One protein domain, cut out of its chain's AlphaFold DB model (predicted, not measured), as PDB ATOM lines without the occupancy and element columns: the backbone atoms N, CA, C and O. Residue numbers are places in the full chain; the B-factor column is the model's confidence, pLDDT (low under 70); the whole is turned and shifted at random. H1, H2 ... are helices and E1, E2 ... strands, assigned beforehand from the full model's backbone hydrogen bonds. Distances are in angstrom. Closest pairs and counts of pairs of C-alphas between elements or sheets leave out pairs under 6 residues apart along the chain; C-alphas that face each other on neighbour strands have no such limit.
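This is residues 22 to 174 of the 322 residues of the protein "Heme utilization protein" of Morganella psychrotolerans (UniProt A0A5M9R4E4). What shape do these coordinates make? Two sheets lie partly face to face with their strands crossed: the long, twisted sheet E4, E3, E6, E7 has the smaller sheet E1, E2, E5 over one part, and the helical hairpin H1 and H2 over another part of its length. What is it made of? The 153 printed residues hold three named helices and seven named strands, in the order E1 E2 E3 E4 H1 H2 E5 H3 E6 E7; both sheets are antiparallel, and the class is mixed, helices and strands. The whole is compact, with a radius of gyration of the C-alphas of 17.3 A and spans of 51 by 35 by 27 A.

Where do the first four strands run? E1 is residues 22 to 28, from C-alpha 22 at (73.703, 37.416, -1.656), and E2 is residues 32 to 42, 30.3 A long. E3 is residues 60 to 73, 38.3 A, and E4 residues 79 to 86, 20.9 A. What follows? H1 is residues 94 to 99, H2 residues 103 to 112, 14.5 A, E5 residues 119 to 124 and H3 residues 125 to 129. E6 is residues 137 to 150, 42.5 A, and E7 is residues 156 to 170, 39.4 A, to C-alpha 170 at (88.136, 37.384, 2.473).

How is the larger sheet paired? Its order is E4, E3, E6, E7, with N 69 and O 83 at 2.9 A, N 68 and O 143 at 2.8 A, and N 140 and O 167 at 2.8 A, within hydrogen-bond range. E3 and E4 form a hairpin, as do E6 and E7. How does the other sheet stand to it? In E1, E2, E5, N 24 and O 36 are 2.9 A apart and N 35 and O 121 3.1 A, within hydrogen-bond range; E1 and E2 form a hairpin. The two sheets make a sandwich, two sheets face to face, the parts that face each other 9.9 A centre to centre, with the strands of the one at 51 degrees to those of the other. Where are the helices? H1 and H2 are on the same face of the larger sheet, at heights of 8.7 A and 10.5 A, across the strands. They touch, C-alphas of Leu 97 and Ser 106 being closest at 4.9 A, and run opposite ways at a steep tilt of 37 degrees, only just past shallow. H3 only grazes both sheets; in H1, H2 and H3 every O i to N i+4 pair is within hydrogen-bond range.

How far does it reach? The two C-alphas farthest apart, those of Asn 152 and Thr 173, are 54.7 A apart. Is it unbroken and sure? The printed part has no cut, and its one long link is E2 to E3, residues 43 to 59. The mean pLDDT of the printed part is 85.8, with residues 42 to 48, 132 to 133, 153 and 163 to 164 under 70.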
ATOM      1  N   GLU A  22      72.452  36.695  -1.434       80.88
ATOM      2  CA  GLU A  22      73.703  37.416  -1.656       80.88
ATOM      3  C   GLU A  22      74.097  38.191  -0.392       80.88
ATOM      4  O   GLU A  22      73.249  38.746   0.307       80.88
ATOM      5  N   VAL A  23      75.394  38.183  -0.073       85.94
ATOM      6  CA  VAL A  23      75.948  38.992   1.015       85.94
ATOM      7  C   VAL A  23      76.333  40.350   0.443       85.94
ATOM      8  O   VAL A  23      77.231  40.438  -0.394       85.94
ATOM      9  N   GLU A  24      75.666  41.399   0.910       87.88
ATOM     10  CA  GLU A  24      75.839  42.775   0.443       87.88
ATOM     11  C   GLU A  24      76.226  43.723   1.585       87.88
ATOM     12  O   GLU A  24      76.241  43.347   2.758       87.88
ATOM     13  N   ASN A  25      76.569  44.968   1.235       88.50
ATOM     14  CA  ASN A  25      76.797  46.075   2.176       88.50
ATOM     15  C   ASN A  25      77.785  45.776   3.321       88.50
ATOM     16  O   ASN A  25      77.677  46.355   4.403       88.50
ATOM     17  N   VAL A  26      78.751  44.895   3.054       89.12
ATOM     18  CA  VAL A  26      79.773  44.402   3.986       89.12
ATOM     19  C   VAL A  26      80.572  45.574   4.570       89.12
ATOM     20  O   VAL A  26      81.179  46.337   3.821       89.12
ATOM     21  N   LYS A  27      80.555  45.733   5.899       90.12
ATOM     22  CA  LYS A  27      81.081  46.900   6.630       90.12
ATOM     23  C   LYS A  27      81.790  46.493   7.917       90.12
ATOM     24  O   LYS A  27      81.462  45.491   8.543       90.12
ATOM     25  N   THR A  28      82.716  47.334   8.357       88.19
ATOM     26  CA  THR A  28      83.433  47.200   9.632       88.19
ATOM     27  C   THR A  28      83.441  48.527  10.377       88.19
ATOM     28  O   THR A  28      83.675  49.570   9.768       88.19
ATOM     29  N   THR A  29      83.233  48.489  11.692       89.81
ATOM     30  CA  THR A  29      83.404  49.629  12.614       89.81
ATOM     31  C   THR A  29      84.513  49.312  13.625       89.81
ATOM     32  O   THR A  29      85.229  48.319  13.468       89.81
ATOM     33  N   THR A  30      84.680  50.107  14.688       87.25
ATOM     34  CA  THR A  30      85.578  49.733  15.800       87.25
ATOM     35  C   THR A  30      85.068  48.520  16.607       87.25
ATOM     36  O   THR A  30      85.852  47.840  17.280       87.25
ATOM     37  N   ARG A  31      83.758  48.223  16.528       88.12
ATOM     38  CA  ARG A  31      83.046  47.296  17.437       88.12
ATOM     39  C   ARG A  31      82.460  46.070  16.751       88.12
ATOM     40  O   ARG A  31      82.422  45.007  17.360       88.12
ATOM     41  N   ILE A  32      82.000  46.220  15.511       90.62
ATOM     42  CA  ILE A  32      81.300  45.168  14.770       90.62
ATOM     43  C   ILE A  32      81.852  44.999  13.359       90.62
ATOM     44  O   ILE A  32      82.268  45.955  12.701       90.62
ATOM     45  N   PHE A  33      81.778  43.763  12.892       88.62
ATOM     46  CA  PHE A  33      81.771  43.421  11.482       88.62
ATOM     47  C   PHE A  33      80.321  43.084  11.107       88.62
ATOM     48  O   PHE A  33      79.684  42.290  11.797       88.62
ATOM     49  N   SER A  34      79.776  43.688  10.051       92.38
ATOM     50  CA  SER A  34      78.390  43.464   9.636       92.38
ATOM     51  C   SER A  34      78.194  43.386   8.124       92.38
ATOM     52  O   SER A  34      79.052  43.790   7.334       92.38
ATOM     53  N   PHE A  35      77.067  42.808   7.715       91.75
ATOM     54  CA  PHE A  35      76.647  42.678   6.319       91.75
ATOM     55  C   PHE A  35      75.139  42.424   6.218       91.75
ATOM     56  O   PHE A  35      74.509  41.982   7.180       91.75
ATOM     57  N   ASP A  36      74.570  42.658   5.039       90.75
ATOM     58  CA  ASP A  36      73.190  42.292   4.727       90.75
ATOM     59  C   ASP A  36      73.139  40.935   4.015       90.75
ATOM     60  O   ASP A  36      73.873  40.698   3.056       90.75
ATOM     61  N   LEU A  37      72.240  40.053   4.447       88.94
ATOM     62  CA  LEU A  37      71.773  38.906   3.672       88.94
ATOM     63  C   LEU A  37      70.561  39.340   2.852       88.94
ATOM     64  O   LEU A  37      69.444  39.391   3.370       88.94
ATOM     65  N   ILE A  38      70.783  39.647   1.574       85.56
ATOM     66  CA  ILE A  38      69.739  40.079   0.642       85.56
ATOM     67  C   ILE A  38      69.277  38.891  -0.197       85.56
ATOM     68  O   ILE A  38      70.056  38.239  -0.895       85.56
ATOM     69  N   HIS A  39      67.980  38.609  -0.129       79.94
ATOM     70  CA  HIS A  39      67.328  37.604  -0.956       79.94
ATOM     71  C   HIS A  39      67.164  38.147  -2.385       79.94
ATOM     72  O   HIS A  39      66.513  39.173  -2.585       79.94
ATOM     73  N   LYS A  40      67.759  37.487  -3.387       77.06
ATOM     74  CA  LYS A  40      67.669  37.900  -4.798       77.06
ATOM     75  C   LYS A  40      67.198  36.764  -5.684       77.06
ATOM     76  O   LYS A  40      67.772  35.682  -5.648       77.06
ATOM     77  N   TYR A  41      66.207  37.037  -6.528       73.75
ATOM     78  CA  TYR A  41      65.721  36.111  -7.548       73.75
ATOM     79  C   TYR A  41      66.538  36.216  -8.843       73.75
ATOM     80  O   TYR A  41      66.537  37.249  -9.511       73.75
ATOM     81  N   LEU A  42      67.198  35.122  -9.218       60.47
ATOM     82  CA  LEU A  42      67.936  34.951 -10.465       60.47
ATOM     83  C   LEU A  42      67.132  34.076 -11.441       60.47
ATOM     84  O   LEU A  42      66.323  33.235 -11.051       60.47
ATOM     85  N   VAL A  43      67.345  34.261 -12.742       58.12
ATOM     86  CA  VAL A  43      66.615  33.507 -13.771       58.12
ATOM     87  C   VAL A  43      67.340  32.190 -14.068       58.12
ATOM     88  O   VAL A  43      68.482  32.204 -14.518       58.12
ATOM     89  N   GLY A  44      66.660  31.051 -13.877       53.12
ATOM     90  CA  GLY A  44      67.058  29.765 -14.480       53.12
ATOM     91  C   GLY A  44      67.742  28.708 -13.596       53.12
ATOM     92  O   GLY A  44      68.206  27.717 -14.149       53.12
ATOM     93  N   HIS A  45      67.794  28.864 -12.264       51.81
ATOM     94  CA  HIS A  45      68.408  27.876 -11.348       51.81
ATOM     95  C   HIS A  45      67.421  26.856 -10.707       51.81
ATOM     96  O   HIS A  45      67.535  25.676 -11.009       51.81
ATOM     97  N   ASP A  46      66.484  27.299  -9.849       51.69
ATOM     98  CA  ASP A  46      65.017  26.858  -9.558       51.69
ATOM     99  C   ASP A  46      65.133  25.308  -9.143       51.69
ATOM    100  O   ASP A  46      64.926  24.963  -7.975       51.69
ATOM    101  N   THR A  47      65.379  24.368 -10.067       54.19
ATOM    102  CA  THR A  47      65.024  22.937  -9.941       54.19
ATOM    103  C   THR A  47      65.758  22.175  -8.840       54.19
ATOM    104  O   THR A  47      65.397  21.041  -8.530       54.19
ATOM    105  N   ASN A  48      66.800  22.769  -8.266       62.44
ATOM    106  CA  ASN A  48      67.856  22.034  -7.578       62.44
ATOM    107  C   ASN A  48      67.642  21.884  -6.063       62.44
ATOM    108  O   ASN A  48      68.375  21.127  -5.431       62.44
ATOM    109  N   HIS A  49      66.638  22.553  -5.478       75.25
ATOM    110  CA  HIS A  49      66.375  22.498  -4.036       75.25
ATOM    111  C   HIS A  49      64.919  22.104  -3.719       75.25
ATOM    112  O   HIS A  49      63.989  22.868  -4.010       75.25
ATOM    113  N   PRO A  50      64.685  20.931  -3.093       82.38
ATOM    114  CA  PRO A  50      63.344  20.510  -2.708       82.38
ATOM    115  C   PRO A  50      62.774  21.433  -1.626       82.38
ATOM    116  O   PRO A  50      63.511  21.951  -0.786       82.38
ATOM    117  N   ASN A  51      61.450  21.601  -1.613       87.88
ATOM    118  CA  ASN A  51      60.769  22.224  -0.482       87.88
ATOM    119  C   ASN A  51      60.969  21.354   0.774       87.88
ATOM    120  O   ASN A  51      60.497  20.216   0.829       87.88
ATOM    121  N   THR A  52      61.674  21.887   1.767       90.56
ATOM    122  CA  THR A  52      61.943  21.234   3.056       90.56
ATOM    123  C   THR A  52      60.727  21.219   3.976       90.56
ATOM    124  O   THR A  52      60.565  20.283   4.753       90.56
ATOM    125  N   CYS A  53      59.833  22.194   3.829       92.25
ATOM    126  CA  CYS A  53      58.584  22.342   4.576       92.25
ATOM    127  C   CYS A  53      57.419  21.535   3.978       92.25
ATOM    128  O   CYS A  53      56.281  21.653   4.423       92.25
ATOM    129  N   LYS A  54      57.681  20.727   2.944       91.94
ATOM    130  CA  LYS A  54      56.662  20.007   2.175       91.94
ATOM    131  C   LYS A  54      55.930  18.962   3.015       91.94
ATOM    132  O   LYS A  54      56.569  18.140   3.674       91.94
ATOM    133  N   ARG A  55      54.595  18.924   2.923       89.69
ATOM    134  CA  ARG A  55      53.791  17.925   3.651       89.69
ATOM    135  C   ARG A  55      54.182  16.485   3.306       89.69
ATOM    136  O   ARG A  55      54.364  16.142   2.138       89.69
ATOM    137  N   ALA A  56      54.239  15.628   4.327       81.81
ATOM    138  CA  ALA A  56      54.494  14.197   4.166       81.81
ATOM    139  C   ALA A  56      53.239  13.435   3.698       81.81
ATOM    140  O   ALA A  56      53.344  12.455   2.964       81.81
ATOM    141  N   ASN A  57      52.052  13.889   4.109       83.12
ATOM    142  CA  ASN A  57      50.752  13.358   3.707       83.12
ATOM    143  C   ASN A  57      49.651  14.437   3.814       83.12
ATOM    144  O   ASN A  57      49.888  15.563   4.254       83.12
ATOM    145  N   ALA A  58      48.428  14.097   3.398       83.12
ATOM    146  CA  ALA A  58      47.283  15.016   3.415       83.12
ATOM    147  C   ALA A  58      46.844  15.451   4.829       83.12
ATOM    148  O   ALA A  58      46.140  16.443   4.965       83.12
ATOM    149  N   SER A  59      47.274  14.735   5.872       85.31
ATOM    150  CA  SER A  59      47.029  15.051   7.284       85.31
ATOM    151  C   SER A  59      48.273  15.584   8.008       85.31
ATOM    152  O   SER A  59      48.333  15.524   9.233       85.31
ATOM    153  N   SER A  60      49.282  16.082   7.287       89.31
ATOM    154  CA  SER A  60      50.439  16.728   7.916       89.31
ATOM    155  C   SER A  60      50.164  18.186   8.299       89.31
ATOM    156  O   SER A  60      49.519  18.913   7.540       89.31
ATOM    157  N   THR A  61      50.723  18.607   9.435       91.44
ATOM    158  CA  THR A  61      50.821  19.994   9.913       91.44
ATOM    159  C   THR A  61      52.274  20.474   9.893       91.44
ATOM    160  O   THR A  61      53.211  19.685  10.045       91.44
ATOM    161  N   LEU A  62      52.469  21.781   9.717       93.06
ATOM    162  CA  LEU A  62      53.784  22.417   9.735       93.06
ATOM    163  C   LEU A  62      54.100  22.907  11.157       93.06
ATOM    164  O   LEU A  62      53.254  23.511  11.810       93.06
ATOM    165  N   ALA A  63      55.302  22.615  11.658       92.06
ATOM    166  CA  ALA A  63      55.737  22.997  13.007       92.06
ATOM    167  C   ALA A  63      56.929  23.968  12.990       92.06
ATOM    168  O   ALA A  63      57.000  24.871  13.818       92.06
ATOM    169  N   GLU A  64      57.833  23.825  12.022       94.06
ATOM    170  CA  GLU A  64      58.935  24.756  11.745       94.06
ATOM    171  C   GLU A  64      59.066  24.856  10.220       94.06
ATOM    172  O   GLU A  64      59.014  23.833   9.533       94.06
ATOM    173  N   CYS A  65      59.218  26.060   9.678       94.56
ATOM    174  CA  CYS A  65      59.610  26.266   8.286       94.56
ATOM    175  C   CYS A  65      60.495  27.495   8.243       94.56
ATOM    176  O   CYS A  65      60.015  28.619   8.311       94.56
ATOM    177  N   VAL A  66      61.802  27.275   8.225       92.81
ATOM    178  CA  VAL A  66      62.777  28.330   8.489       92.81
ATOM    179  C   VAL A  66      63.918  28.269   7.493       92.81
ATOM    180  O   VAL A  66      64.396  27.194   7.117       92.81
ATOM    181  N   MET A  67      64.407  29.442   7.114       90.12
ATOM    182  CA  MET A  67      65.633  29.584   6.340       90.12
ATOM    183  C   MET A  67      66.744  30.039   7.290       90.12
ATOM    184  O   MET A  67      66.637  31.094   7.913       90.12
ATOM    185  N   LYS A  68      67.774  29.204   7.472       90.50
ATOM    186  CA  LYS A  68      68.845  29.393   8.463       90.50
ATOM    187  C   LYS A  68      70.140  29.842   7.794       90.50
ATOM    188  O   LYS A  68      70.551  29.260   6.786       90.50
ATOM    189  N   TYR A  69      70.817  30.811   8.401       90.50
ATOM    190  CA  TYR A  69      72.180  31.202   8.045       90.50
ATOM    191  C   TYR A  69      73.165  30.808   9.150       90.50
ATOM    192  O   TYR A  69      72.809  30.731  10.327       90.50
ATOM    193  N   LYS A  70      74.418  30.572   8.762       91.94
ATOM    194  CA  LYS A  70      75.533  30.289   9.668       91.94
ATOM    195  C   LYS A  70      76.826  30.885   9.122       91.94
ATOM    196  O   LYS A  70      77.182  30.633   7.970       91.94
ATOM    197  N   VAL A  71      77.538  31.618   9.972       91.44
ATOM    198  CA  VAL A  71      78.860  32.189   9.704       91.44
ATOM    199  C   VAL A  71      79.923  31.349  10.406       91.44
ATOM    200  O   VAL A  71      79.833  31.102  11.612       91.44
ATOM    201  N   VAL A  72      80.943  30.919   9.662       90.81
ATOM    202  CA  VAL A  72      82.125  30.235  10.210       90.81
ATOM    203  C   VAL A  72      83.419  30.964   9.860       90.81
ATOM    204  O   VAL A  72      83.530  31.561   8.790       90.81
ATOM    205  N   SER A  73      84.424  30.884  10.732       89.31
ATOM    206  CA  SER A  73      85.777  31.365  10.426       89.31
ATOM    207  C   SER A  73      86.554  30.347   9.591       89.31
ATOM    208  O   SER A  73      86.572  29.150   9.881       89.31
ATOM    209  N   GLY A  74      87.215  30.830   8.541       82.75
ATOM    210  CA  GLY A  74      88.096  30.035   7.698       82.75
ATOM    211  C   GLY A  74      89.358  29.581   8.438       82.75
ATOM    212  O   GLY A  74      89.873  30.254   9.332       82.75
ATOM    213  N   GLY A  75      89.870  28.408   8.065       80.00
ATOM    214  CA  GLY A  75      91.039  27.781   8.689       80.00
ATOM    215  C   GLY A  75      90.697  26.930   9.915       80.00
ATOM    216  O   GLY A  75      91.135  25.785   9.982       80.00
ATOM    217  N   ASN A  76      89.876  27.438  10.843       81.69
ATOM    218  CA  ASN A  76      89.462  26.700  12.047       81.69
ATOM    219  C   ASN A  76      88.019  26.148  12.000       81.69
ATOM    220  O   ASN A  76      87.672  25.312  12.833       81.69
ATOM    221  N   ASN A  77      87.195  26.585  11.039       84.94
ATOM    222  CA  ASN A  77      85.786  26.210  10.847       84.94
ATOM    223  C   ASN A  77      84.885  26.409  12.086       84.94
ATOM    224  O   ASN A  77      83.822  25.791  12.184       84.94
ATOM    225  N   LYS A  78      85.284  27.273  13.031       89.50
ATOM    226  CA  LYS A  78      84.463  27.628  14.195       89.50
ATOM    227  C   LYS A  78      83.235  28.408  13.745       89.50
ATOM    228  O   LYS A  78      83.359  29.342  12.958       89.50
ATOM    229  N   GLU A  79      82.074  28.041  14.273       91.44
ATOM    230  CA  GLU A  79      80.869  28.865  14.189       91.44
ATOM    231  C   GLU A  79      81.054  30.133  15.021       91.44
ATOM    232  O   GLU A  79      81.546  30.061  16.146       91.44
ATOM    233  N   ILE A  80      80.694  31.269  14.430       90.25
ATOM    234  CA  ILE A  80      80.753  32.593  15.063       90.25
ATOM    235  C   ILE A  80      79.334  33.039  15.414       90.25
ATOM    236  O   ILE A  80      79.067  33.495  16.517       90.25
ATOM    237  N   GLN A  81      78.413  32.862  14.465       91.56
ATOM    238  CA  GLN A  81      77.023  33.270  14.588       91.56
ATOM    239  C   GLN A  81      76.146  32.404  13.683       91.56
ATOM    240  O   GLN A  81      76.559  32.003  12.590       91.56
ATOM    241  N   SER A  82      74.915  32.158  14.109       92.94
ATOM    242  CA  SER A  82      73.854  31.606  13.274       92.94
ATOM    243  C   SER A  82      72.510  32.223  13.650       92.94
ATOM    244  O   SER A  82      72.349  32.814  14.718       92.94
ATOM    245  N   GLY A  83      71.547  32.114  12.744       92.12
ATOM    246  CA  GLY A  83      70.206  32.655  12.923       92.12
ATOM    247  C   GLY A  83      69.256  32.144  11.849       92.12
ATOM    248  O   GLY A  83      69.637  31.351  10.984       92.12
ATOM    249  N   SER A  84      68.000  32.579  11.901       91.81
ATOM    250  CA  SER A  84      66.971  32.107  10.975       91.81
ATOM    251  C   SER A  84      65.860  33.117  10.730       91.81
ATOM    252  O   SER A  84      65.498  33.873  11.628       91.81
ATOM    253  N   VAL A  85      65.275  33.054   9.537       91.94
ATOM    254  CA  VAL A  85      63.976  33.659   9.222       91.94
ATOM    255  C   VAL A  85      62.906  32.583   9.362       91.94
ATOM    256  O   VAL A  85      63.069  31.506   8.788       91.94
ATOM    257  N   ASP A  86      61.840  32.859  10.115       94.50
ATOM    258  CA  ASP A  86      60.642  32.015  10.110       94.50
ATOM    259  C   ASP A  86      59.760  32.393   8.923       94.50
ATOM    260  O   ASP A  86      59.372  33.548   8.757       94.50
ATOM    261  N   LEU A  87      59.492  31.405   8.075       94.50
ATOM    262  CA  LEU A  87      58.706  31.543   6.859       94.50
ATOM    263  C   LEU A  87      57.207  31.392   7.141       94.50
ATOM    264  O   LEU A  87      56.417  31.718   6.262       94.50
ATOM    265  N   ARG A  88      56.814  30.915   8.335       95.50
ATOM    266  CA  ARG A  88      55.415  30.665   8.736       95.50
ATOM    267  C   ARG A  88      54.671  31.907   9.212       95.50
ATOM    268  O   ARG A  88      53.448  31.932   9.125       95.50
ATOM    269  N   GLY A  89      55.374  32.900   9.758       90.94
ATOM    270  CA  GLY A  89      54.743  34.060  10.390       90.94
ATOM    271  C   GLY A  89      53.863  33.655  11.577       90.94
ATOM    272  O   GLY A  89      54.368  33.220  12.609       90.94
ATOM    273  N   ASP A  90      52.545  33.790  11.426       92.06
ATOM    274  CA  ASP A  90      51.539  33.330  12.396       92.06
ATOM    275  C   ASP A  90      51.015  31.900  12.122       92.06
ATOM    276  O   ASP A  90      50.242  31.358  12.915       92.06
ATOM    277  N   GLY A  91      51.444  31.277  11.019       92.38
ATOM    278  CA  GLY A  91      51.016  29.957  10.550       92.38
ATOM    279  C   GLY A  91      49.736  29.960   9.705       92.38
ATOM    280  O   GLY A  91      49.307  28.896   9.259       92.38
ATOM    281  N   SER A  92      49.120  31.120   9.441       94.62
ATOM    282  CA  SER A  92      47.836  31.215   8.718       94.62
ATOM    283  C   SER A  92      47.874  30.673   7.280       94.62
ATOM    284  O   SER A  92      46.838  30.263   6.755       94.62
ATOM    285  N   TYR A  93      49.063  30.601   6.679       95.56
ATOM    286  CA  TYR A  93      49.327  30.105   5.324       95.56
ATOM    287  C   TYR A  93      50.260  28.872   5.299       95.56
ATOM    288  O   TYR A  93      50.856  28.549   4.267       95.56
ATOM    289  N   ASP A  94      50.354  28.121   6.408       94.81
ATOM    290  CA  ASP A  94      51.121  26.862   6.501       94.81
ATOM    291  C   ASP A  94      50.785  25.864   5.374       94.81
ATOM    292  O   ASP A  94      51.656  25.138   4.893       94.81
ATOM    293  N   ASP A  95      49.525  25.824   4.928       93.38
ATOM    294  CA  ASP A  95      49.084  24.972   3.818       93.38
ATOM    295  C   ASP A  95      49.699  25.389   2.471       93.38
ATOM    296  O   ASP A  95      50.021  24.533   1.647       93.38
ATOM    297  N   GLU A  96      49.922  26.684   2.238       94.69
ATOM    298  CA  GLU A  96      50.583  27.181   1.026       94.69
ATOM    299  C   GLU A  96      52.076  26.817   1.042       94.69
ATOM    300  O   GLU A  96      52.588  26.261   0.066       94.69
ATOM    301  N   LEU A  97      52.747  26.995   2.189       93.88
ATOM    302  CA  LEU A  97      54.136  26.563   2.406       93.88
ATOM    303  C   LEU A  97      54.313  25.047   2.236       93.88
ATOM    304  O   LEU A  97      55.277  24.602   1.611       93.88
ATOM    305  N   MET A  98      53.385  24.241   2.759       93.62
ATOM    306  CA  MET A  98      53.429  22.777   2.650       93.62
ATOM    307  C   MET A  98      53.160  22.259   1.232       93.62
ATOM    308  O   MET A  98      53.646  21.178   0.883       93.62
ATOM    309  N   ASN A  99      52.385  22.992   0.428       92.31
ATOM    310  CA  ASN A  99      52.029  22.615  -0.944       92.31
ATOM    311  C   ASN A  99      52.988  23.188  -2.008       92.31
ATOM    312  O   ASN A  99      53.008  22.679  -3.132       92.31
ATOM    313  N   ALA A 100      53.807  24.189  -1.665       89.94
ATOM    314  CA  ALA A 100      54.839  24.755  -2.533       89.94
ATOM    315  C   ALA A 100      55.748  23.670  -3.158       89.94
ATOM    316  O   ALA A 100      56.180  22.715  -2.496       89.94
ATOM    317  N   VAL A 101      56.026  23.791  -4.462       85.75
ATOM    318  CA  VAL A 101      56.675  22.726  -5.248       85.75
ATOM    319  C   VAL A 101      58.161  22.616  -4.908       85.75
ATOM    320  O   VAL A 101      58.630  21.518  -4.586       85.75
ATOM    321  N   THR A 102      58.868  23.747  -4.947       84.25
ATOM    322  CA  THR A 102      60.286  23.910  -4.588       84.25
ATOM    323  C   THR A 102      60.444  24.765  -3.328       84.25
ATOM    324  O   THR A 102      59.482  25.386  -2.871       84.25
ATOM    325  N   HIS A 103      61.652  24.830  -2.753       83.88
ATOM    326  CA  HIS A 103      61.898  25.753  -1.636       83.88
ATOM    327  C   HIS A 103      61.631  27.210  -2.041       83.88
ATOM    328  O   HIS A 103      61.010  27.953  -1.291       83.88
ATOM    329  N   TYR A 104      62.000  27.596  -3.261       81.75
ATOM    330  CA  TYR A 104      61.811  28.955  -3.765       81.75
ATOM    331  C   TYR A 104      60.348  29.381  -3.845       81.75
ATOM    332  O   TYR A 104      60.034  30.545  -3.616       81.75
ATOM    333  N   ASP A 105      59.435  28.443  -4.085       85.06
ATOM    334  CA  ASP A 105      58.004  28.739  -4.062       85.06
ATOM    335  C   ASP A 105      57.505  28.975  -2.625       85.06
ATOM    336  O   ASP A 105      56.666  29.844  -2.415       85.06
ATOM    337  N   SER A 106      58.081  28.297  -1.620       88.88
ATOM    338  CA  SER A 106      57.793  28.587  -0.203       88.88
ATOM    339  C   SER A 106      58.330  29.955   0.251       88.88
ATOM    340  O   SER A 106      57.723  30.594   1.105       88.88
ATOM    341  N   LEU A 107      59.410  30.450  -0.368       88.81
ATOM    342  CA  LEU A 107      59.947  31.793  -0.107       88.81
ATOM    343  C   LEU A 107      59.058  32.890  -0.713       88.81
ATOM    344  O   LEU A 107      58.712  33.837  -0.012       88.81
ATOM    345  N   LYS A 108      58.593  32.709  -1.959       88.38
ATOM    346  CA  LYS A 108      57.605  33.598  -2.605       88.38
ATOM    347  C   LYS A 108      56.296  33.676  -1.808       88.38
ATOM    348  O   LYS A 108      55.730  34.755  -1.672       88.38
ATOM    349  N   VAL A 109      55.827  32.542  -1.273       91.69
ATOM    350  CA  VAL A 109      54.657  32.487  -0.378       91.69
ATOM    351  C   VAL A 109      54.908  33.340   0.869       91.69
ATOM    352  O   VAL A 109      54.127  34.253   1.129       91.69
ATOM    353  N   ALA A 110      56.014  33.122   1.588       92.12
ATOM    354  CA  ALA A 110      56.346  33.892   2.790       92.12
ATOM    355  C   ALA A 110      56.437  35.411   2.522       92.12
ATOM    356  O   ALA A 110      55.827  36.194   3.248       92.12
ATOM    357  N   GLU A 111      57.115  35.838   1.448       91.50
ATOM    358  CA  GLU A 111      57.161  37.253   1.035       91.50
ATOM    359  C   GLU A 111      55.760  37.809   0.718       91.50
ATOM    360  O   GLU A 111      55.440  38.933   1.106       91.50
ATOM    361  N   SER A 112      54.894  37.030   0.054       92.75
ATOM    362  CA  SER A 112      53.531  37.464  -0.295       92.75
ATOM    363  C   SER A 112      52.608  37.653   0.916       92.75
ATOM    364  O   SER A 112      51.704  38.486   0.863       92.75
ATOM    365  N   HIS A 113      52.890  36.954   2.023       95.06
ATOM    366  CA  HIS A 113      52.242  37.143   3.327       95.06
ATOM    367  C   HIS A 113      53.011  38.112   4.249       95.06
ATOM    368  O   HIS A 113      52.678  38.256   5.424       95.06
ATOM    369  N   GLY A 114      54.005  38.833   3.717       91.44
ATOM    370  CA  GLY A 114      54.671  39.950   4.394       91.44
ATOM    371  C   GLY A 114      55.912  39.598   5.219       91.44
ATOM    372  O   GLY A 114      56.379  40.445   5.981       91.44
ATOM    373  N   ILE A 115      56.469  38.389   5.086       92.69
ATOM    374  CA  ILE A 115      57.737  38.035   5.736       92.69
ATOM    375  C   ILE A 115      58.903  38.714   5.018       92.69
ATOM    376  O   ILE A 115      59.216  38.401   3.870       92.69
ATOM    377  N   ASP A 116      59.601  39.593   5.732       90.31
ATOM    378  CA  ASP A 116      60.885  40.117   5.284       90.31
ATOM    379  C   ASP A 116      61.969  39.029   5.361       90.31
ATOM    380  O   ASP A 116      62.399  38.618   6.449       90.31
ATOM    381  N   LEU A 117      62.426  38.577   4.192       88.81
ATOM    382  CA  LEU A 117      63.533  37.636   4.064       88.81
ATOM    383  C   LEU A 117      64.906  38.306   4.218       88.81
ATOM    384  O   LEU A 117      65.861  37.599   4.538       88.81
ATOM    385  N   ALA A 118      65.051  39.623   4.046       88.88
ATOM    386  CA  ALA A 118      66.343  40.284   4.226       88.88
ATOM    387  C   ALA A 118      66.782  40.217   5.696       88.88
ATOM    388  O   ALA A 118      65.962  40.368   6.600       88.88
ATOM    389  N   LYS A 119      68.063  39.975   5.983       89.50
ATOM    390  CA  LYS A 119      68.569  40.000   7.367       89.50
ATOM    391  C   LYS A 119      69.915  40.699   7.453       89.50
ATOM    392  O   LYS A 119      70.903  40.211   6.916       89.50
ATOM    393  N   PHE A 120      69.944  41.811   8.177       92.12
ATOM    394  CA  PHE A 120      71.180  42.419   8.648       92.12
ATOM    395  C   PHE A 120      71.821  41.507   9.703       92.12
ATOM    396  O   PHE A 120      71.128  40.966  10.569       92.12
ATOM    397  N   VAL A 121      73.132  41.302   9.600       91.44
ATOM    398  CA  VAL A 121      73.916  40.414  10.465       91.44
ATOM    399  C   VAL A 121      75.052  41.225  11.078       91.44
ATOM    400  O   VAL A 121      75.880  41.768  10.350       91.44
ATOM    401  N   GLU A 122      75.100  41.296  12.409       93.56
ATOM    402  CA  GLU A 122      76.159  41.968  13.171       93.56
ATOM    403  C   GLU A 122      76.950  40.949  13.990       93.56
ATOM    404  O   GLU A 122      76.380  40.223  14.805       93.56
ATOM    405  N   ILE A 123      78.268  40.925  13.798       90.38
ATOM    406  CA  ILE A 123      79.214  40.083  14.527       90.38
ATOM    407  C   ILE A 123      80.057  40.992  15.442       90.38
ATOM    408  O   ILE A 123      80.828  41.817  14.930       90.38
ATOM    409  N   PRO A 124      79.945  40.854  16.776       90.88
ATOM    410  CA  PRO A 124      80.811  41.530  17.737       90.88
ATOM    411  C   PRO A 124      82.295  41.211  17.530       90.88
ATOM    412  O   PRO A 124      82.687  40.115  17.113       90.88
ATOM    413  N   ARG A 125      83.163  42.171  17.844       86.56
ATOM    414  CA  ARG A 125      84.608  42.007  17.663       86.56
ATOM    415  C   ARG A 125      85.212  40.959  18.598       86.56
ATOM    416  O   ARG A 125      86.153  40.272  18.206       86.56
ATOM    417  N   GLU A 126      84.695  40.788  19.806       86.88
ATOM    418  CA  GLU A 126      85.092  39.721  20.731       86.88
ATOM    419  C   GLU A 126      84.894  38.320  20.117       86.88
ATOM    420  O   GLU A 126      85.780  37.461  20.219       86.88
ATOM    421  N   ASP A 127      83.805  38.122  19.370       85.62
ATOM    422  CA  ASP A 127      83.485  36.854  18.709       85.62
ATOM    423  C   ASP A 127      84.392  36.577  17.505       85.62
ATOM    424  O   ASP A 127      84.643  35.420  17.191       85.62
ATOM    425  N   VAL A 128      84.951  37.613  16.865       81.12
ATOM    426  CA  VAL A 128      85.982  37.470  15.817       81.12
ATOM    427  C   VAL A 128      87.378  37.258  16.408       81.12
ATOM    428  O   VAL A 128      88.132  36.389  15.967       81.12
ATOM    429  N   THR A 129      87.755  38.060  17.402       75.50
ATOM    430  CA  THR A 129      89.139  38.133  17.901       75.50
ATOM    431  C   THR A 129      89.515  36.963  18.819       75.50
ATOM    432  O   THR A 129      90.693  36.621  18.932       75.50
ATOM    433  N   SER A 130      88.529  36.267  19.391       76.75
ATOM    434  CA  SER A 130      88.706  35.005  20.129       76.75
ATOM    435  C   SER A 130      88.994  33.775  19.239       76.75
ATOM    436  O   SER A 130      89.312  32.685  19.739       76.75
ATOM    437  N   LEU A 131      88.926  33.908  17.908       71.81
ATOM    438  CA  LEU A 131      89.004  32.793  16.956       71.81
ATOM    439  C   LEU A 131      90.441  32.365  16.641       71.81
ATOM    440  O   LEU A 131      90.956  32.520  15.532       71.81
ATOM    441  N   THR A 132      91.071  31.720  17.623       65.12
ATOM    442  CA  THR A 132      92.375  31.059  17.464       65.12
ATOM    443  C   THR A 132      92.434  30.200  16.192       65.12
ATOM    444  O   THR A 132      91.570  29.351  15.957       65.12
ATOM    445  N   GLY A 133      93.449  30.437  15.354       64.81
ATOM    446  CA  GLY A 133      93.668  29.723  14.088       64.81
ATOM    447  C   GLY A 133      92.870  30.222  12.872       64.81
ATOM    448  O   GLY A 133      92.930  29.572  11.831       64.81
ATOM    449  N   GLY A 134      92.135  31.335  12.975       75.06
ATOM    450  CA  GLY A 134      91.439  31.944  11.834       75.06
ATOM    451  C   GLY A 134      92.390  32.518  10.770       75.06
ATOM    452  O   GLY A 134      93.474  33.004  11.092       75.06
ATOM    453  N   ASN A 135      91.981  32.497   9.497       84.75
ATOM    454  CA  ASN A 135      92.780  32.976   8.351       84.75
ATOM    455  C   ASN A 135      92.298  34.320   7.742       84.75
ATOM    456  O   ASN A 135      92.629  34.638   6.597       84.75
ATOM    457  N   ASN A 136      91.515  35.106   8.490       87.19
ATOM    458  CA  ASN A 136      90.826  36.332   8.040       87.19
ATOM    459  C   ASN A 136      89.835  36.098   6.878       87.19
ATOM    460  O   ASN A 136      89.621  36.978   6.040       87.19
ATOM    461  N   GLN A 137      89.252  34.901   6.802       89.44
ATOM    462  CA  GLN A 137      88.123  34.599   5.924       89.44
ATOM    463  C   GLN A 137      86.915  34.212   6.772       89.44
ATOM    464  O   GLN A 137      87.064  33.544   7.798       89.44
ATOM    465  N   TYR A 138      85.728  34.596   6.316       88.50
ATOM    466  CA  TYR A 138      84.459  34.242   6.943       88.50
ATOM    467  C   TYR A 138      83.538  33.643   5.891       88.50
ATOM    468  O   TYR A 138      83.250  34.281   4.877       88.50
ATOM    469  N   THR A 139      83.103  32.408   6.112       89.69
ATOM    470  CA  THR A 139      82.221  31.699   5.190       89.69
ATOM    471  C   THR A 139      80.798  31.780   5.717       89.69
ATOM    472  O   THR A 139      80.489  31.223   6.771       89.69
ATOM    473  N   VAL A 140      79.932  32.469   4.981       90.25
ATOM    474  CA  VAL A 140      78.500  32.556   5.262       90.25
ATOM    475  C   VAL A 140      77.792  31.486   4.443       90.25
ATOM    476  O   VAL A 140      77.889  31.461   3.217       90.25
ATOM    477  N   THR A 141      77.098  30.585   5.129       88.12
ATOM    478  CA  THR A 141      76.378  29.452   4.536       88.12
ATOM    479  C   THR A 141      74.891  29.553   4.831       88.12
ATOM    480  O   THR A 141      74.505  29.936   5.937       88.12
ATOM    481  N   THR A 142      74.058  29.195   3.855       86.19
ATOM    482  CA  THR A 142      72.598  29.191   4.003       86.19
ATOM    483  C   THR A 142      71.993  27.810   3.760       86.19
ATOM    484  O   THR A 142      72.475  26.985   2.976       86.19
ATOM    485  N   SER A 143      70.940  27.539   4.523       87.44
ATOM    486  CA  SER A 143      70.275  26.247   4.677       87.44
ATOM    487  C   SER A 143      68.792  26.471   4.970       87.44
ATOM    488  O   SER A 143      68.381  27.585   5.288       87.44
ATOM    489  N   SER A 144      67.978  25.427   4.893       89.38
ATOM    490  CA  SER A 144      66.582  25.484   5.326       89.38
ATOM    491  C   SER A 144      66.227  24.253   6.149       89.38
ATOM    492  O   SER A 144      66.832  23.191   5.995       89.38
ATOM    493  N   LEU A 145      65.255  24.404   7.042       92.00
ATOM    494  CA  LEU A 145      64.685  23.314   7.823       92.00
ATOM    495  C   LEU A 145      63.164  23.424   7.775       92.00
ATOM    496  O   LEU A 145      62.597  24.444   8.158       92.00
ATOM    497  N   GLY A 146      62.523  22.345   7.339       93.69
ATOM    498  CA  GLY A 146      61.109  22.110   7.581       93.69
ATOM    499  C   GLY A 146      60.934  20.996   8.606       93.69
ATOM    500  O   GLY A 146      61.494  19.910   8.438       93.69
ATOM    501  N   ARG A 147      60.146  21.253   9.648       93.69
ATOM    502  CA  ARG A 147      59.676  20.256  10.612       93.69
ATOM    503  C   ARG A 147      58.190  20.046  10.383       93.69
ATOM    504  O   ARG A 147      57.385  20.938  10.643       93.69
ATOM    505  N   VAL A 148      57.840  18.865   9.890       92.94
ATOM    506  CA  VAL A 148      56.470  18.503   9.508       92.94
ATOM    507  C   VAL A 148      56.003  17.356  10.394       92.94
ATOM    508  O   VAL A 148      56.706  16.354  10.515       92.94
ATOM    509  N   CYS A 149      54.837  17.498  11.016       91.94
ATOM    510  CA  CYS A 149      54.259  16.511  11.926       91.94
ATOM    511  C   CYS A 149      52.980  15.905  11.337       91.94
ATOM    512  O   CYS A 149      52.328  16.517  10.494       91.94
ATOM    513  N   ASP A 150      52.593  14.711  11.781       87.81
ATOM    514  CA  ASP A 150      51.272  14.155  11.466       87.81
ATOM    515  C   ASP A 150      50.231  14.715  12.443       87.81
ATOM    516  O   ASP A 150      50.396  14.562  13.650       87.81
ATOM    517  N   ALA A 151      49.126  15.296  11.960       76.56
ATOM    518  CA  ALA A 151      48.143  16.024  12.782       76.56
ATOM    519  C   ALA A 151      47.550  15.230  13.965       76.56
ATOM    520  O   ALA A 151      47.012  15.820  14.898       76.56
ATOM    521  N   ASN A 152      47.639  13.896  13.924       71.94
ATOM    522  CA  ASN A 152      47.116  12.983  14.940       71.94
ATOM    523  C   ASN A 152      48.216  12.244  15.735       71.94
ATOM    524  O   ASN A 152      47.921  11.248  16.395       71.94
ATOM    525  N   SER A 153      49.487  12.670  15.676       66.75
ATOM    526  CA  SER A 153      50.562  12.065  16.477       66.75
ATOM    527  C   SER A 153      51.694  13.042  16.819       66.75
ATOM    528  O   SER A 153      51.899  14.043  16.145       66.75
ATOM    529  N   ALA A 154      52.494  12.711  17.834       74.00
ATOM    530  CA  ALA A 154      53.711  13.459  18.167       74.00
ATOM    531  C   ALA A 154      54.896  13.180  17.211       74.00
ATOM    532  O   ALA A 154      56.009  13.645  17.459       74.00
ATOM    533  N   ASN A 155      54.689  12.406  16.137       85.62
ATOM    534  CA  ASN A 155      55.731  12.117  15.159       85.62
ATOM    535  C   ASN A 155      55.931  13.335  14.253       85.62
ATOM    536  O   ASN A 155      55.059  13.680  13.455       85.62
ATOM    537  N   CYS A 156      57.106  13.950  14.362       89.56
ATOM    538  CA  CYS A 156      57.564  15.017  13.483       89.56
ATOM    539  C   CYS A 156      58.824  14.570  12.743       89.56
ATOM    540  O   CYS A 156      59.709  13.948  13.334       89.56
ATOM    541  N   LYS A 157      58.920  14.921  11.462       90.81
ATOM    542  CA  LYS A 157      60.099  14.708  10.629       90.81
ATOM    543  C   LYS A 157      60.758  16.046  10.314       90.81
ATOM    544  O   LYS A 157      60.153  16.902   9.672       90.81
ATOM    545  N   ASP A 158      62.024  16.159  10.691       91.75
ATOM    546  CA  ASP A 158      62.914  17.223  10.239       91.75
ATOM    547  C   ASP A 158      63.443  16.901   8.834       91.75
ATOM    548  O   ASP A 158      63.914  15.790   8.566       91.75
ATOM    549  N   THR A 159      63.371  17.868   7.921       89.62
ATOM    550  CA  THR A 159      63.962  17.791   6.579       89.62
ATOM    551  C   THR A 159      64.849  19.013   6.371       89.62
ATOM    552  O   THR A 159      64.360  20.140   6.326       89.62
ATOM    553  N   ILE A 160      66.160  18.785   6.262       87.19
ATOM    554  CA  ILE A 160      67.177  19.834   6.119       87.19
ATOM    555  C   ILE A 160      67.608  19.939   4.655       87.19
ATOM    556  O   ILE A 160      67.960  18.937   4.033       87.19
ATOM    557  N   GLY A 161      67.617  21.161   4.130       82.19
ATOM    558  CA  GLY A 161      68.210  21.530   2.849       82.19
ATOM    559  C   GLY A 161      69.499  22.310   3.086       82.19
ATOM    560  O   GLY A 161      69.563  23.156   3.976       82.19
ATOM    561  N   SER A 162      70.536  22.046   2.297       72.88
ATOM    562  CA  SER A 162      71.843  22.698   2.416       72.88
ATOM    563  C   SER A 162      72.391  23.101   1.047       72.88
ATOM    564  O   SER A 162      71.905  22.647   0.012       72.88
ATOM    565  N   GLY A 163      73.402  23.975   1.046       61.00
ATOM    566  CA  GLY A 163      74.094  24.385  -0.177       61.00
ATOM    567  C   GLY A 163      73.315  25.364  -1.055       61.00
ATOM    568  O   GLY A 163      73.574  25.405  -2.252       61.00
ATOM    569  N   TYR A 164      72.382  26.141  -0.487       68.56
ATOM    570  CA  TYR A 164      71.695  27.217  -1.216       68.56
ATOM    571  C   TYR A 164      72.673  28.323  -1.619       68.56
ATOM    572  O   TYR A 164      72.683  28.744  -2.770       68.56
ATOM    573  N   LEU A 165      73.542  28.759  -0.701       71.38
ATOM    574  CA  LEU A 165      74.738  29.519  -1.053       71.38
ATOM    575  C   LEU A 165      75.857  29.358  -0.013       71.38
ATOM    576  O   LEU A 165      75.614  29.058   1.159       71.38
ATOM    577  N   THR A 166      77.081  29.607  -0.478       76.62
ATOM    578  CA  THR A 166      78.314  29.706   0.308       76.62
ATOM    579  C   THR A 166      79.065  30.960  -0.150       76.62
ATOM    580  O   THR A 166      79.709  30.934  -1.196       76.62
ATOM    581  N   ASN A 167      78.986  32.054   0.611       83.56
ATOM    582  CA  ASN A 167      79.762  33.276   0.367       83.56
ATOM    583  C   ASN A 167      81.036  33.267   1.217       83.56
ATOM    584  O   ASN A 167      80.959  33.007   2.415       83.56
ATOM    585  N   THR A 168      82.189  33.603   0.634       88.00
ATOM    586  CA  THR A 168      83.472  33.682   1.358       88.00
ATOM    587  C   THR A 168      83.984  35.116   1.382       88.00
ATOM    588  O   THR A 168      84.475  35.636   0.382       88.00
ATOM    589  N   LEU A 169      83.908  35.746   2.550       88.44
ATOM    590  CA  LEU A 169      84.322  37.123   2.792       88.44
ATOM    591  C   LEU A 169      85.793  37.118   3.214       88.44
ATOM    592  O   LEU A 169      86.130  36.712   4.324       88.44
ATOM    593  N   ASN A 170      86.687  37.498   2.299       90.00
ATOM    594  CA  ASN A 170      88.136  37.384   2.473       90.00
ATOM    595  C   ASN A 170      88.765  38.750   2.778       90.00
ATOM    596  O   ASN A 170      89.102  39.514   1.871       90.00
ATOM    597  N   PHE A 171      88.979  39.042   4.060       88.25
ATOM    598  CA  PHE A 171      89.482  40.342   4.512       88.25
ATOM    599  C   PHE A 171      90.919  40.595   4.041       88.25
ATOM    600  O   PHE A 171      91.310  41.741   3.848       88.25
ATOM    601  N   ASN A 172      91.691  39.545   3.739       86.88
ATOM    602  CA  ASN A 172      93.018  39.684   3.128       86.88
ATOM    603  C   ASN A 172      92.975  40.369   1.742       86.88
ATOM    604  O   ASN A 172      93.985  40.917   1.311       86.88
ATOM    605  N   THR A 173      91.826  40.345   1.052       87.31
ATOM    606  CA  THR A 173      91.607  40.998  -0.255       87.31
ATOM    607  C   THR A 173      90.628  42.174  -0.212       87.31
ATOM    608  O   THR A 173      90.693  43.035  -1.081       87.31
ATOM    609  N   MET A 174      89.738  42.251   0.784       86.81
ATOM    610  CA  MET A 174      88.785  43.362   0.953       86.81
ATOM    611  C   MET A 174      89.457  44.532   1.694       86.81
ATOM    612  O   MET A 174      89.177  44.790   2.861       86.81
TER     613      MET A 174